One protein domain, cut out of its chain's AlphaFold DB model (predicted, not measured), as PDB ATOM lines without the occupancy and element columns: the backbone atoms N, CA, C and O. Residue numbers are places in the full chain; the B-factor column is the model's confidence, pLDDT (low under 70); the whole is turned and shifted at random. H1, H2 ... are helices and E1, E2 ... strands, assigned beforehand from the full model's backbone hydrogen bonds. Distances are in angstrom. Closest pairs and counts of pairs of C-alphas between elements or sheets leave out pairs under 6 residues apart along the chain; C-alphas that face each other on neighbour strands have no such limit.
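What this domain is: This is residues 82 to 162 of the 401 residues of an uncharacterized protein of Symbiodinium microadriaticum (UniProt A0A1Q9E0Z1). A small three-stranded antiparallel sheet has one long helix, H1, along one face, and a short helix, H2, turns back at the far end of H1. A wide loop, residues 107 to 128, swings round from E3 to H1. The 81 printed residues hold E1, E2, E3, H1 and H2 in that order, a mixed class with under half of the residues in named elements. The whole is compact, with a radius of gyration of the C-alphas of 13.1 A and spans of 39 by 30 by 22 A.

Where its parts are: E1, residues 82 to 84, begins at C-alpha 82 (147.072, 148.590, 141.617). E2, residues 87 to 93, measures 18.0 A, and E3, residues 101 to 106, 15.4 A. H1, residues 129 to 142, measures 19.8 A. H2, residues 148 to 152, ends at C-alpha 152 (144.498, 152.365, 150.805).

How they stand to each other: E1, E2 and E3 form a meander, each strand the antiparallel neighbour of the one before, with E2 as the inner strand. In the hairpin E1 and E2, N 82 and O 89 are 2.7 A apart; in the hairpin E2 and E3, N 104 and O 90 are 2.8 A apart, both within hydrogen-bond range. H1 is on the sheet at a height of 10.1 A, along the strands, at 11 degrees to E2 on the local plane. H1 touches H2 with residues 139 to 140 alone; the closest C-alphas, of Leu 139 and Met 148, are 6.1 A apart. H2 only grazes the sheet, with residues 148 to 149. In H1 and H2 every O i to N i+4 pair is within hydrogen-bond range.

The domain as a whole: The C-alphas farthest apart, of Asp 97 and Pro 162, are 40.6 A apart. The printed part has no cut, and the link from E3 to H1 is long. The model's pLDDT is under 70 at residues 94 to 100 and 144 to 162.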
ATOM      1  N   ILE A  82     146.622 149.775 140.902       93.06
ATOM      2  CA  ILE A  82     147.072 148.590 141.617       93.06
ATOM      3  C   ILE A  82     146.556 147.343 140.895       93.06
ATOM      4  O   ILE A  82     145.352 147.147 140.781       93.06
ATOM      5  N   GLU A  83     147.445 146.462 140.431       93.31
ATOM      6  CA  GLU A  83     147.038 145.173 139.867       93.31
ATOM      7  C   GLU A  83     146.993 144.087 140.952       93.31
ATOM      8  O   GLU A  83     148.002 143.736 141.566       93.31
ATOM      9  N   VAL A  84     145.819 143.515 141.212       94.12
ATOM     10  CA  VAL A  84     145.687 142.399 142.154       94.12
ATOM     11  C   VAL A  84     144.659 141.395 141.658       94.12
ATOM     12  O   VAL A  84     143.603 141.754 141.144       94.12
ATOM     13  N   SER A  85     144.968 140.104 141.813       91.56
ATOM     14  CA  SER A  85     144.144 138.998 141.303       91.56
ATOM     15  C   SER A  85     143.918 139.035 139.782       91.56
ATOM     16  O   SER A  85     142.920 138.512 139.288       91.56
ATOM     17  N   GLY A  86     144.867 139.611 139.033       92.25
ATOM     18  CA  GLY A  86     144.803 139.746 137.573       92.25
ATOM     19  C   GLY A  86     143.825 140.816 137.082       92.25
ATOM     20  O   GLY A  86     143.437 140.780 135.918       92.25
ATOM     21  N   LEU A  87     143.405 141.722 137.967       92.44
ATOM     22  CA  LEU A  87     142.581 142.884 137.654       92.44
ATOM     23  C   LEU A  87     143.319 144.150 138.071       92.44
ATOM     24  O   LEU A  87     144.013 144.162 139.089       92.44
ATOM     25  N   GLU A  88     143.143 145.205 137.294       92.31
ATOM     26  CA  GLU A  88     143.626 146.540 137.595       92.31
ATOM     27  C   GLU A  88     142.564 147.305 138.382       92.31
ATOM     28  O   GLU A  88     141.406 147.391 137.971       92.31
ATOM     29  N   TRP A  89     142.984 147.883 139.501       92.31
ATOM     30  CA  TRP A  89     142.182 148.726 140.372       92.31
ATOM     31  C   TRP A  89     142.764 150.126 140.378       92.31
ATOM     32  O   TRP A  89     143.966 150.306 140.556       92.31
ATOM     33  N   SER A  90     141.928 151.131 140.212       90.69
ATOM     34  CA  SER A  90     142.375 152.518 140.120       90.69
ATOM     35  C   SER A  90     141.360 153.435 140.754       90.69
ATOM     36  O   SER A  90     140.158 153.226 140.588       90.69
ATOM     37  N   PHE A  91     141.837 154.485 141.404       88.00
ATOM     38  CA  PHE A  91     140.980 155.592 141.774       88.00
ATOM     39  C   PHE A  91     141.104 156.658 140.699       88.00
ATOM     40  O   PHE A  91     142.156 157.275 140.556       88.00
ATOM     41  N   ALA A  92     140.064 156.810 139.892       78.12
ATOM     42  CA  ALA A  92     140.064 157.781 138.816       78.12
ATOM     43  C   ALA A  92     138.667 158.362 138.648       78.12
ATOM     44  O   ALA A  92     137.658 157.754 139.019       78.12
ATOM     45  N   ASP A  93     138.626 159.549 138.059       70.19
ATOM     46  CA  ASP A  93     137.387 160.116 137.558       70.19
ATOM     47  C   ASP A  93     136.817 159.166 136.500       70.19
ATOM     48  O   ASP A  93     137.526 158.779 135.564       70.19
ATOM     49  N   ALA A  94     135.565 158.729 136.655       61.19
ATOM     50  CA  ALA A  94     134.988 157.652 135.842       61.19
ATOM     51  C   ALA A  94     134.612 158.092 134.403       61.19
ATOM     52  O   ALA A  94     133.668 157.576 133.799       61.19
ATOM     53  N   GLY A  95     135.389 159.017 133.831       64.38
ATOM     54  CA  GLY A  95     135.280 159.552 132.476       64.38
ATOM     55  C   GLY A  95     134.544 160.891 132.399       64.38
ATOM     56  O   GLY A  95     133.879 161.299 133.340       64.38
ATOM     57  N   GLU A  96     134.625 161.546 131.233       60.88
ATOM     58  CA  GLU A  96     134.104 162.909 130.973       60.88
ATOM     59  C   GLU A  96     132.616 163.118 131.326       60.88
ATOM     60  O   GLU A  96     132.194 164.253 131.543       60.88
ATOM     61  N   ASP A  97     131.830 162.040 131.396       64.00
ATOM     62  CA  ASP A  97     130.394 162.081 131.687       64.00
ATOM     63  C   ASP A  97     130.044 161.681 133.133       64.00
ATOM     64  O   ASP A  97     128.890 161.822 133.552       64.00
ATOM     65  N   SER A  98     131.007 161.169 133.902       58.44
ATOM     66  CA  SER A  98     130.815 160.843 135.311       58.44
ATOM     67  C   SER A  98     131.356 161.983 136.152       58.44
ATOM     68  O   SER A  98     132.551 162.187 136.225       58.44
ATOM     69  N   THR A  99     130.489 162.689 136.870       60.66
ATOM     70  CA  THR A  99     130.926 163.614 137.930       60.66
ATOM     71  C   THR A  99     131.323 162.888 139.217       60.66
ATOM     72  O   THR A  99     131.459 163.519 140.259       60.66
ATOM     73  N   THR A 100     131.377 161.560 139.186       66.25
ATOM     74  CA  THR A 100     131.604 160.713 140.355       66.25
ATOM     75  C   THR A 100     133.006 160.141 140.273       66.25
ATOM     76  O   THR A 100     133.282 159.301 139.409       66.25
ATOM     77  N   LEU A 101     133.858 160.595 141.189       78.62
ATOM     78  CA  LEU A 101     135.127 159.953 141.500       78.62
ATOM     79  C   LEU A 101     134.831 158.597 142.149       78.62
ATOM     80  O   LEU A 101     133.913 158.468 142.963       78.62
ATOM     81  N   GLY A 102     135.566 157.563 141.750       86.19
ATOM     82  CA  GLY A 102     135.297 156.217 142.234       86.19
ATOM     83  C   GLY A 102     136.429 155.236 141.989       86.19
ATOM     84  O   GLY A 102     137.389 155.498 141.263       86.19
ATOM     85  N   VAL A 103     136.290 154.065 142.609       89.12
ATOM     86  CA  VAL A 103     137.178 152.930 142.367       89.12
ATOM     87  C   VAL A 103     136.721 152.214 141.096       89.12
ATOM     88  O   VAL A 103     135.642 151.622 141.047       89.12
ATOM     89  N   GLY A 104     137.552 152.269 140.059       89.62
ATOM     90  CA  GLY A 104     137.404 151.486 138.839       89.62
ATOM     91  C   GLY A 104     138.115 150.139 138.959       89.62
ATOM     92  O   GLY A 104     139.204 150.057 139.525       89.62
ATOM     93  N   CYS A 105     137.508 149.089 138.401       92.12
ATOM     94  CA  CYS A 105     138.126 147.774 138.257       92.12
ATOM     95  C   CYS A 105     138.004 147.311 136.801       92.12
ATOM     96  O   CYS A 105     136.893 147.169 136.281       92.12
ATOM     97  N   VAL A 106     139.136 147.103 136.135       92.25
ATOM     98  CA  VAL A 106     139.202 146.708 134.722       92.25
ATOM     99  C   VAL A 106     140.245 145.615 134.505       92.25
ATOM    100  O   VAL A 106     141.036 145.288 135.389       92.25
ATOM    101  N   GLU A 107     140.236 145.004 133.320       93.88
ATOM    102  CA  GLU A 107     141.364 144.175 132.899       93.88
ATOM    103  C   GLU A 107     142.631 145.049 132.788       93.88
ATOM    104  O   GLU A 107     142.524 146.207 132.373       93.88
ATOM    105  N   PRO A 108     143.822 144.527 133.128       91.44
ATOM    106  CA  PRO A 108     145.068 145.274 132.981       91.44
ATOM    107  C   PRO A 108     145.238 145.839 131.565       91.44
ATOM    108  O   PRO A 108     144.840 145.206 130.583       91.44
ATOM    109  N   ASP A 109     145.820 147.034 131.464       88.19
ATOM    110  CA  ASP A 109     146.018 147.807 130.228       88.19
ATOM    111  C   ASP A 109     144.721 148.237 129.511       88.19
ATOM    112  O   ASP A 109     144.779 148.781 128.402       88.19
ATOM    113  N   CYS A 110     143.541 148.013 130.104       89.38
ATOM    114  CA  CYS A 110     142.269 148.327 129.450       89.38
ATOM    115  C   CYS A 110     141.674 149.676 129.864       89.38
ATOM    116  O   CYS A 110     140.759 150.151 129.183       89.38
ATOM    117  N   HIS A 111     142.168 150.324 130.926       84.69
ATOM    118  CA  HIS A 111     141.688 151.658 131.272       84.69
ATOM    119  C   HIS A 111     142.171 152.688 130.232       84.69
ATOM    120  O   HIS A 111     143.373 152.811 130.005       84.69
ATOM    121  N   PRO A 112     141.286 153.482 129.602       83.44
ATOM    122  CA  PRO A 112     141.678 154.397 128.525       83.44
ATOM    123  C   PRO A 112     142.650 155.494 128.982       83.44
ATOM    124  O   PRO A 112     143.415 156.013 128.164       83.44
ATOM    125  N   LEU A 113     142.629 155.830 130.276       82.12
ATOM    126  CA  LEU A 113     143.526 156.811 130.886       82.12
ATOM    127  C   LEU A 113     144.798 156.172 131.459       82.12
ATOM    128  O   LEU A 113     145.792 156.872 131.641       82.12
ATOM    129  N   HIS A 114     144.830 154.850 131.662       79.50
ATOM    130  CA  HIS A 114     146.044 154.182 132.121       79.50
ATOM    131  C   HIS A 114     146.773 153.591 130.932       79.50
ATOM    132  O   HIS A 114     146.337 152.682 130.238       79.50
ATOM    133  N   ARG A 115     147.961 154.123 130.701       79.69
ATOM    134  CA  ARG A 115     149.015 153.339 130.061       79.69
ATOM    135  C   ARG A 115     149.897 152.832 131.196       79.69
ATOM    136  O   ARG A 115     149.850 153.413 132.283       79.69
ATOM    137  N   TYR A 116     150.841 151.930 130.954       79.12
ATOM    138  CA  TYR A 116     151.932 151.679 131.911       79.12
ATOM    139  C   TYR A 116     153.277 152.170 131.380       79.12
ATOM    140  O   TYR A 116     153.649 151.913 130.238       79.12
ATOM    141  N   ARG A 117     154.008 152.927 132.207       81.56
ATOM    142  CA  ARG A 117     155.402 153.312 131.926       81.56
ATOM    143  C   ARG A 117     156.366 152.363 132.618       81.56
ATOM    144  O   ARG A 117     157.419 152.059 132.069       81.56
ATOM    145  N   GLN A 118     156.013 151.943 133.827       86.88
ATOM    146  CA  GLN A 118     156.823 151.087 134.668       86.88
ATOM    147  C   GLN A 118     155.908 150.222 135.522       86.88
ATOM    148  O   GLN A 118     154.878 150.699 135.992       86.88
ATOM    149  N   THR A 119     156.339 148.981 135.735       87.19
ATOM    150  CA  THR A 119     155.709 148.046 136.658       87.19
ATOM    151  C   THR A 119     156.635 147.793 137.831       87.19
ATOM    152  O   THR A 119     157.792 147.418 137.647       87.19
ATOM    153  N   VAL A 120     156.129 148.030 139.039       90.19
ATOM    154  CA  VAL A 120     156.800 147.706 140.302       90.19
ATOM    155  C   VAL A 120     156.025 146.557 140.929       90.19
ATOM    156  O   VAL A 120     154.816 146.498 140.778       90.19
ATOM    157  N   ARG A 121     156.708 145.620 141.587       91.50
ATOM    158  CA  ARG A 121     156.066 144.483 142.252       91.50
ATOM    159  C   ARG A 121     156.123 144.701 143.759       91.50
ATOM    160  O   ARG A 121     157.219 144.652 144.307       91.50
ATOM    161  N   LEU A 122     154.978 144.916 144.417       90.44
ATOM    162  CA  LEU A 122     154.965 145.163 145.873       90.44
ATOM    163  C   LEU A 122     154.876 143.904 146.750       90.44
ATOM    164  O   LEU A 122     155.107 144.006 147.949       90.44
ATOM    165  N   GLY A 123     154.566 142.721 146.202       94.69
ATOM    166  CA  GLY A 123     154.602 141.478 146.982       94.69
ATOM    167  C   GLY A 123     153.516 140.470 146.630       94.69
ATOM    168  O   GLY A 123     153.348 140.110 145.466       94.69
ATOM    169  N   PHE A 124     152.856 139.951 147.666       91.19
ATOM    170  CA  PHE A 124     151.766 138.981 147.595       91.19
ATOM    171  C   PHE A 124     150.742 139.311 148.682       91.19
ATOM    172  O   PHE A 124     151.132 139.751 149.762       91.19
ATOM    173  N   THR A 125     149.458 139.046 148.435       92.12
ATOM    174  CA  THR A 125     148.421 139.131 149.470       92.12
ATOM    175  C   THR A 125     147.702 137.797 149.637       92.12
ATOM    176  O   THR A 125     147.634 136.985 148.715       92.12
ATOM    177  N   GLN A 126     147.206 137.559 150.852       93.25
ATOM    178  CA  GLN A 126     146.325 136.434 151.167       93.25
ATOM    179  C   GLN A 126     144.843 136.799 150.997       93.25
ATOM    180  O   GLN A 126     143.994 135.915 151.090       93.25
ATOM    181  N   HIS A 127     144.536 138.077 150.751       90.88
ATOM    182  CA  HIS A 127     143.174 138.536 150.515       90.88
ATOM    183  C   HIS A 127     142.622 137.954 149.214       90.88
ATOM    184  O   HIS A 127     143.296 137.935 148.179       90.88
ATOM    185  N   SER A 128     141.385 137.469 149.281       90.31
ATOM    186  CA  SER A 128     140.635 137.067 148.094       90.31
ATOM    187  C   SER A 128     140.202 138.293 147.281       90.31
ATOM    188  O   SER A 128     140.243 139.425 147.766       90.31
ATOM    189  N   ALA A 129     139.769 138.080 146.037       86.38
ATOM    190  CA  ALA A 129     139.215 139.162 145.223       86.38
ATOM    191  C   ALA A 129     137.962 139.768 145.880       86.38
ATOM    192  O   ALA A 129     137.772 140.981 145.845       86.38
ATOM    193  N   GLU A 130     137.155 138.935 146.537       88.88
ATOM    194  CA  GLU A 130     135.977 139.352 147.293       88.88
ATOM    195  C   GLU A 130     136.345 140.194 148.523       88.88
ATOM    196  O   GLU A 130     135.671 141.183 148.812       88.88
ATOM    197  N   ASP A 131     137.427 139.844 149.229       91.38
ATOM    198  CA  ASP A 131     137.916 140.642 150.359       91.38
ATOM    199  C   ASP A 131     138.386 142.021 149.895       91.38
ATOM    200  O   ASP A 131     138.075 143.021 150.536       91.38
ATOM    201  N   MET A 132     139.084 142.091 148.759       88.50
ATOM    202  CA  MET A 132     139.528 143.366 148.194       88.50
ATOM    203  C   MET A 132     138.369 144.237 147.725       88.50
ATOM    204  O   MET A 132     138.387 145.441 147.966       88.50
ATOM    205  N   GLN A 133     137.348 143.645 147.097       88.25
ATOM    206  CA  GLN A 133     136.145 144.383 146.729       88.25
ATOM    207  C   GLN A 133     135.474 144.966 147.978       88.25
ATOM    208  O   GLN A 133     135.174 146.158 148.008       88.25
ATOM    209  N   ARG A 134     135.315 144.169 149.040       90.69
ATOM    210  CA  ARG A 134     134.771 144.661 150.312       90.69
ATOM    211  C   ARG A 134     135.631 145.784 150.903       90.69
ATOM    212  O   ARG A 134     135.077 146.760 151.393       90.69
ATOM    213  N   SER A 135     136.958 145.671 150.855       89.50
ATOM    214  CA  SER A 135     137.850 146.755 151.280       89.50
ATOM    215  C   SER A 135     137.649 148.017 150.440       89.50
ATOM    216  O   SER A 135     137.608 149.102 151.000       89.50
ATOM    217  N   SER A 136     137.460 147.894 149.123       87.12
ATOM    218  CA  SER A 136     137.187 149.052 148.264       87.12
ATOM    219  C   SER A 136     135.839 149.713 148.560       87.12
ATOM    220  O   SER A 136     135.748 150.933 148.525       87.12
ATOM    221  N   GLU A 137     134.813 148.931 148.910       88.38
ATOM    222  CA  GLU A 137     133.508 149.453 149.334       88.38
ATOM    223  C   GLU A 137     133.641 150.255 150.635       88.38
ATOM    224  O   GLU A 137     133.127 151.364 150.718       88.38
ATOM    225  N   ILE A 138     134.404 149.740 151.607       88.38
ATOM    226  CA  ILE A 138     134.704 150.457 152.857       88.38
ATOM    227  C   ILE A 138     135.473 151.745 152.564       88.38
ATOM    228  O   ILE A 138     135.101 152.793 153.075       88.38
ATOM    229  N   LEU A 139     136.499 151.690 151.707       82.81
ATOM    230  CA  LEU A 139     137.299 152.868 151.368       82.81
ATOM    231  C   LEU A 139     136.445 153.976 150.741       82.81
ATOM    232  O   LEU A 139     136.592 155.134 151.117       82.81
ATOM    233  N   VAL A 140     135.530 153.620 149.834       84.31
ATOM    234  CA  VAL A 140     134.611 154.572 149.185       84.31
ATOM    235  C   VAL A 140     133.571 155.133 150.161       84.31
ATOM    236  O   VAL A 140     133.137 156.271 150.000       84.31
ATOM    237  N   GLU A 141     133.142 154.351 151.153       83.25
ATOM    238  CA  GLU A 141     132.179 154.802 152.164       83.25
ATOM    239  C   GLU A 141     132.816 155.661 153.267       83.25
ATOM    240  O   GLU A 141     132.172 156.585 153.770       83.25
ATOM    241  N   GLU A 142     134.043 155.336 153.680       80.31
ATOM    242  CA  GLU A 142     134.693 155.910 154.863       80.31
ATOM    243  C   GLU A 142     135.535 157.147 154.548       80.31
ATOM    244  O   GLU A 142     135.606 158.062 155.373       80.31
ATOM    245  N   TYR A 143     136.126 157.211 153.358       71.00
ATOM    246  CA  TYR A 143     137.002 158.306 152.969       71.00
ATOM    247  C   TYR A 143     136.341 159.182 151.911       71.00
ATOM    248  O   TYR A 143     135.809 158.699 150.911       71.00
ATOM    249  N   ASP A 144     136.396 160.497 152.126       66.19
ATOM    250  CA  ASP A 144     136.062 161.434 151.063       66.19
ATOM    251  C   ASP A 144     137.095 161.343 149.926       66.19
ATOM    252  O   ASP A 144     138.156 160.722 150.047       66.19
ATOM    253  N   GLU A 145     136.755 161.929 148.782       59.19
ATOM    254  CA  GLU A 145     137.508 161.826 147.528       59.19
ATOM    255  C   GLU A 145     138.998 162.211 147.651       59.19
ATOM    256  O   GLU A 145     139.791 161.844 146.781       59.19
ATOM    257  N   HIS A 146     139.405 162.917 148.714       51.22
ATOM    258  CA  HIS A 146     140.795 163.300 148.950       51.22
ATOM    259  C   HIS A 146     141.586 162.338 149.847       51.22
ATOM    260  O   HIS A 146     142.800 162.234 149.662       51.22
ATOM    261  N   ASP A 147     140.945 161.588 150.749       57.97
ATOM    262  CA  ASP A 147     141.660 160.752 151.727       57.97
ATOM    263  C   ASP A 147     141.855 159.280 151.297       57.97
ATOM    264  O   ASP A 147     142.744 158.595 151.812       57.97
ATOM    265  N   MET A 148     141.104 158.778 150.307       57.06
ATOM    266  CA  MET A 148     141.130 157.354 149.910       57.06
ATOM    267  C   MET A 148     142.505 156.823 149.486       57.06
ATOM    268  O   MET A 148     142.870 155.686 149.802       57.06
ATOM    269  N   LEU A 149     143.280 157.629 148.758       52.84
ATOM    270  CA  LEU A 149     144.558 157.203 148.185       52.84
ATOM    271  C   LEU A 149     145.671 157.088 149.231       52.84
ATOM    272  O   LEU A 149     146.537 156.217 149.129       52.84
ATOM    273  N   THR A 150     145.606 157.914 150.271       51.09
ATOM    274  CA  THR A 150     146.540 157.876 151.398       51.09
ATOM    275  C   THR A 150     146.252 156.672 152.301       51.09
ATOM    276  O   THR A 150     147.173 156.045 152.827       51.09
ATOM    277  N   CYS A 151     144.977 156.299 152.433       48.09
ATOM    278  CA  CYS A 151     144.525 155.262 153.358       48.09
ATOM    279  C   CYS A 151     144.592 153.846 152.775       48.09
ATOM    280  O   CYS A 151     144.957 152.917 153.496       48.09
ATOM    281  N   ALA A 152     144.378 153.669 151.466       50.12
ATOM    282  CA  ALA A 152     144.498 152.365 150.805       50.12
ATOM    283  C   ALA A 152     145.896 151.735 150.962       50.12
ATOM    284  O   ALA A 152     146.020 150.519 151.069       50.12
ATOM    285  N   ALA A 153     146.962 152.538 151.031       48.62
ATOM    286  CA  ALA A 153     148.313 152.035 151.295       48.62
ATOM    287  C   ALA A 153     148.551 151.671 152.777       48.62
ATOM    288  O   ALA A 153     149.443 150.875 153.077       48.62
ATOM    289  N   ALA A 154     147.767 152.245 153.696       46.91
ATOM    290  CA  ALA A 154     147.938 152.126 155.143       46.91
ATOM    291  C   ALA A 154     147.044 151.051 155.790       46.91
ATOM    292  O   ALA A 154     147.442 150.454 156.790       46.91
ATOM    293  N   GLU A 155     145.857 150.784 155.235       48.69
ATOM    294  CA  GLU A 155     144.843 149.927 155.868       48.69
ATOM    295  C   GLU A 155     144.991 148.426 155.619       48.69
ATOM    296  O   GLU A 155     144.298 147.646 156.269       48.69
ATOM    297  N   PHE A 156     145.898 147.975 154.748       46.72
ATOM    298  CA  PHE A 156     146.138 146.537 154.597       46.72
ATOM    299  C   PHE A 156     146.687 145.955 155.917       46.72
ATOM    300  O   PHE A 156     147.822 146.266 156.307       46.72
ATOM    301  N   PRO A 157     145.910 145.109 156.630       33.91
ATOM    302  CA  PRO A 157     146.269 144.634 157.958       33.91
ATOM    303  C   PRO A 157     147.429 143.646 157.823       33.91
ATOM    304  O   PRO A 157     147.272 142.495 157.427       33.91
ATOM    305  N   GLY A 158     148.622 144.157 158.104       41.69
ATOM    306  CA  GLY A 158     149.900 143.499 157.858       41.69
ATOM    307  C   GLY A 158     151.039 144.501 157.711       41.69
ATOM    308  O   GLY A 158     152.174 144.152 158.011       41.69
ATOM    309  N   GLY A 159     150.728 145.747 157.324       34.53
ATOM    310  CA  GLY A 159     151.734 146.733 156.954       34.53
ATOM    311  C   GLY A 159     152.502 146.255 155.722       34.53
ATOM    312  O   GLY A 159     152.938 145.109 155.625       34.53
ATOM    313  N   LEU A 160     152.727 147.129 154.752       39.34
ATOM    314  CA  LEU A 160     153.801 146.891 153.791       39.34
ATOM    315  C   LEU A 160     155.129 147.067 154.547       39.34
ATOM    316  O   LEU A 160     155.807 148.081 154.418       39.34
ATOM    317  N   GLY A 161     155.465 146.114 155.424       33.22
ATOM    318  CA  GLY A 161     156.792 146.021 156.018       33.22
ATOM    319  C   GLY A 161     157.840 145.929 154.903       33.22
ATOM    320  O   GLY A 161     157.494 145.555 153.778       33.22
ATOM    321  N   PRO A 162     159.114 146.269 155.174       36.97
ATOM    322  CA  PRO A 162     160.177 146.113 154.187       36.97
ATOM    323  C   PRO A 162     160.134 144.679 153.659       36.97
ATOM    324  O   PRO A 162     160.285 143.721 154.419       36.97
TER     325      PRO A 162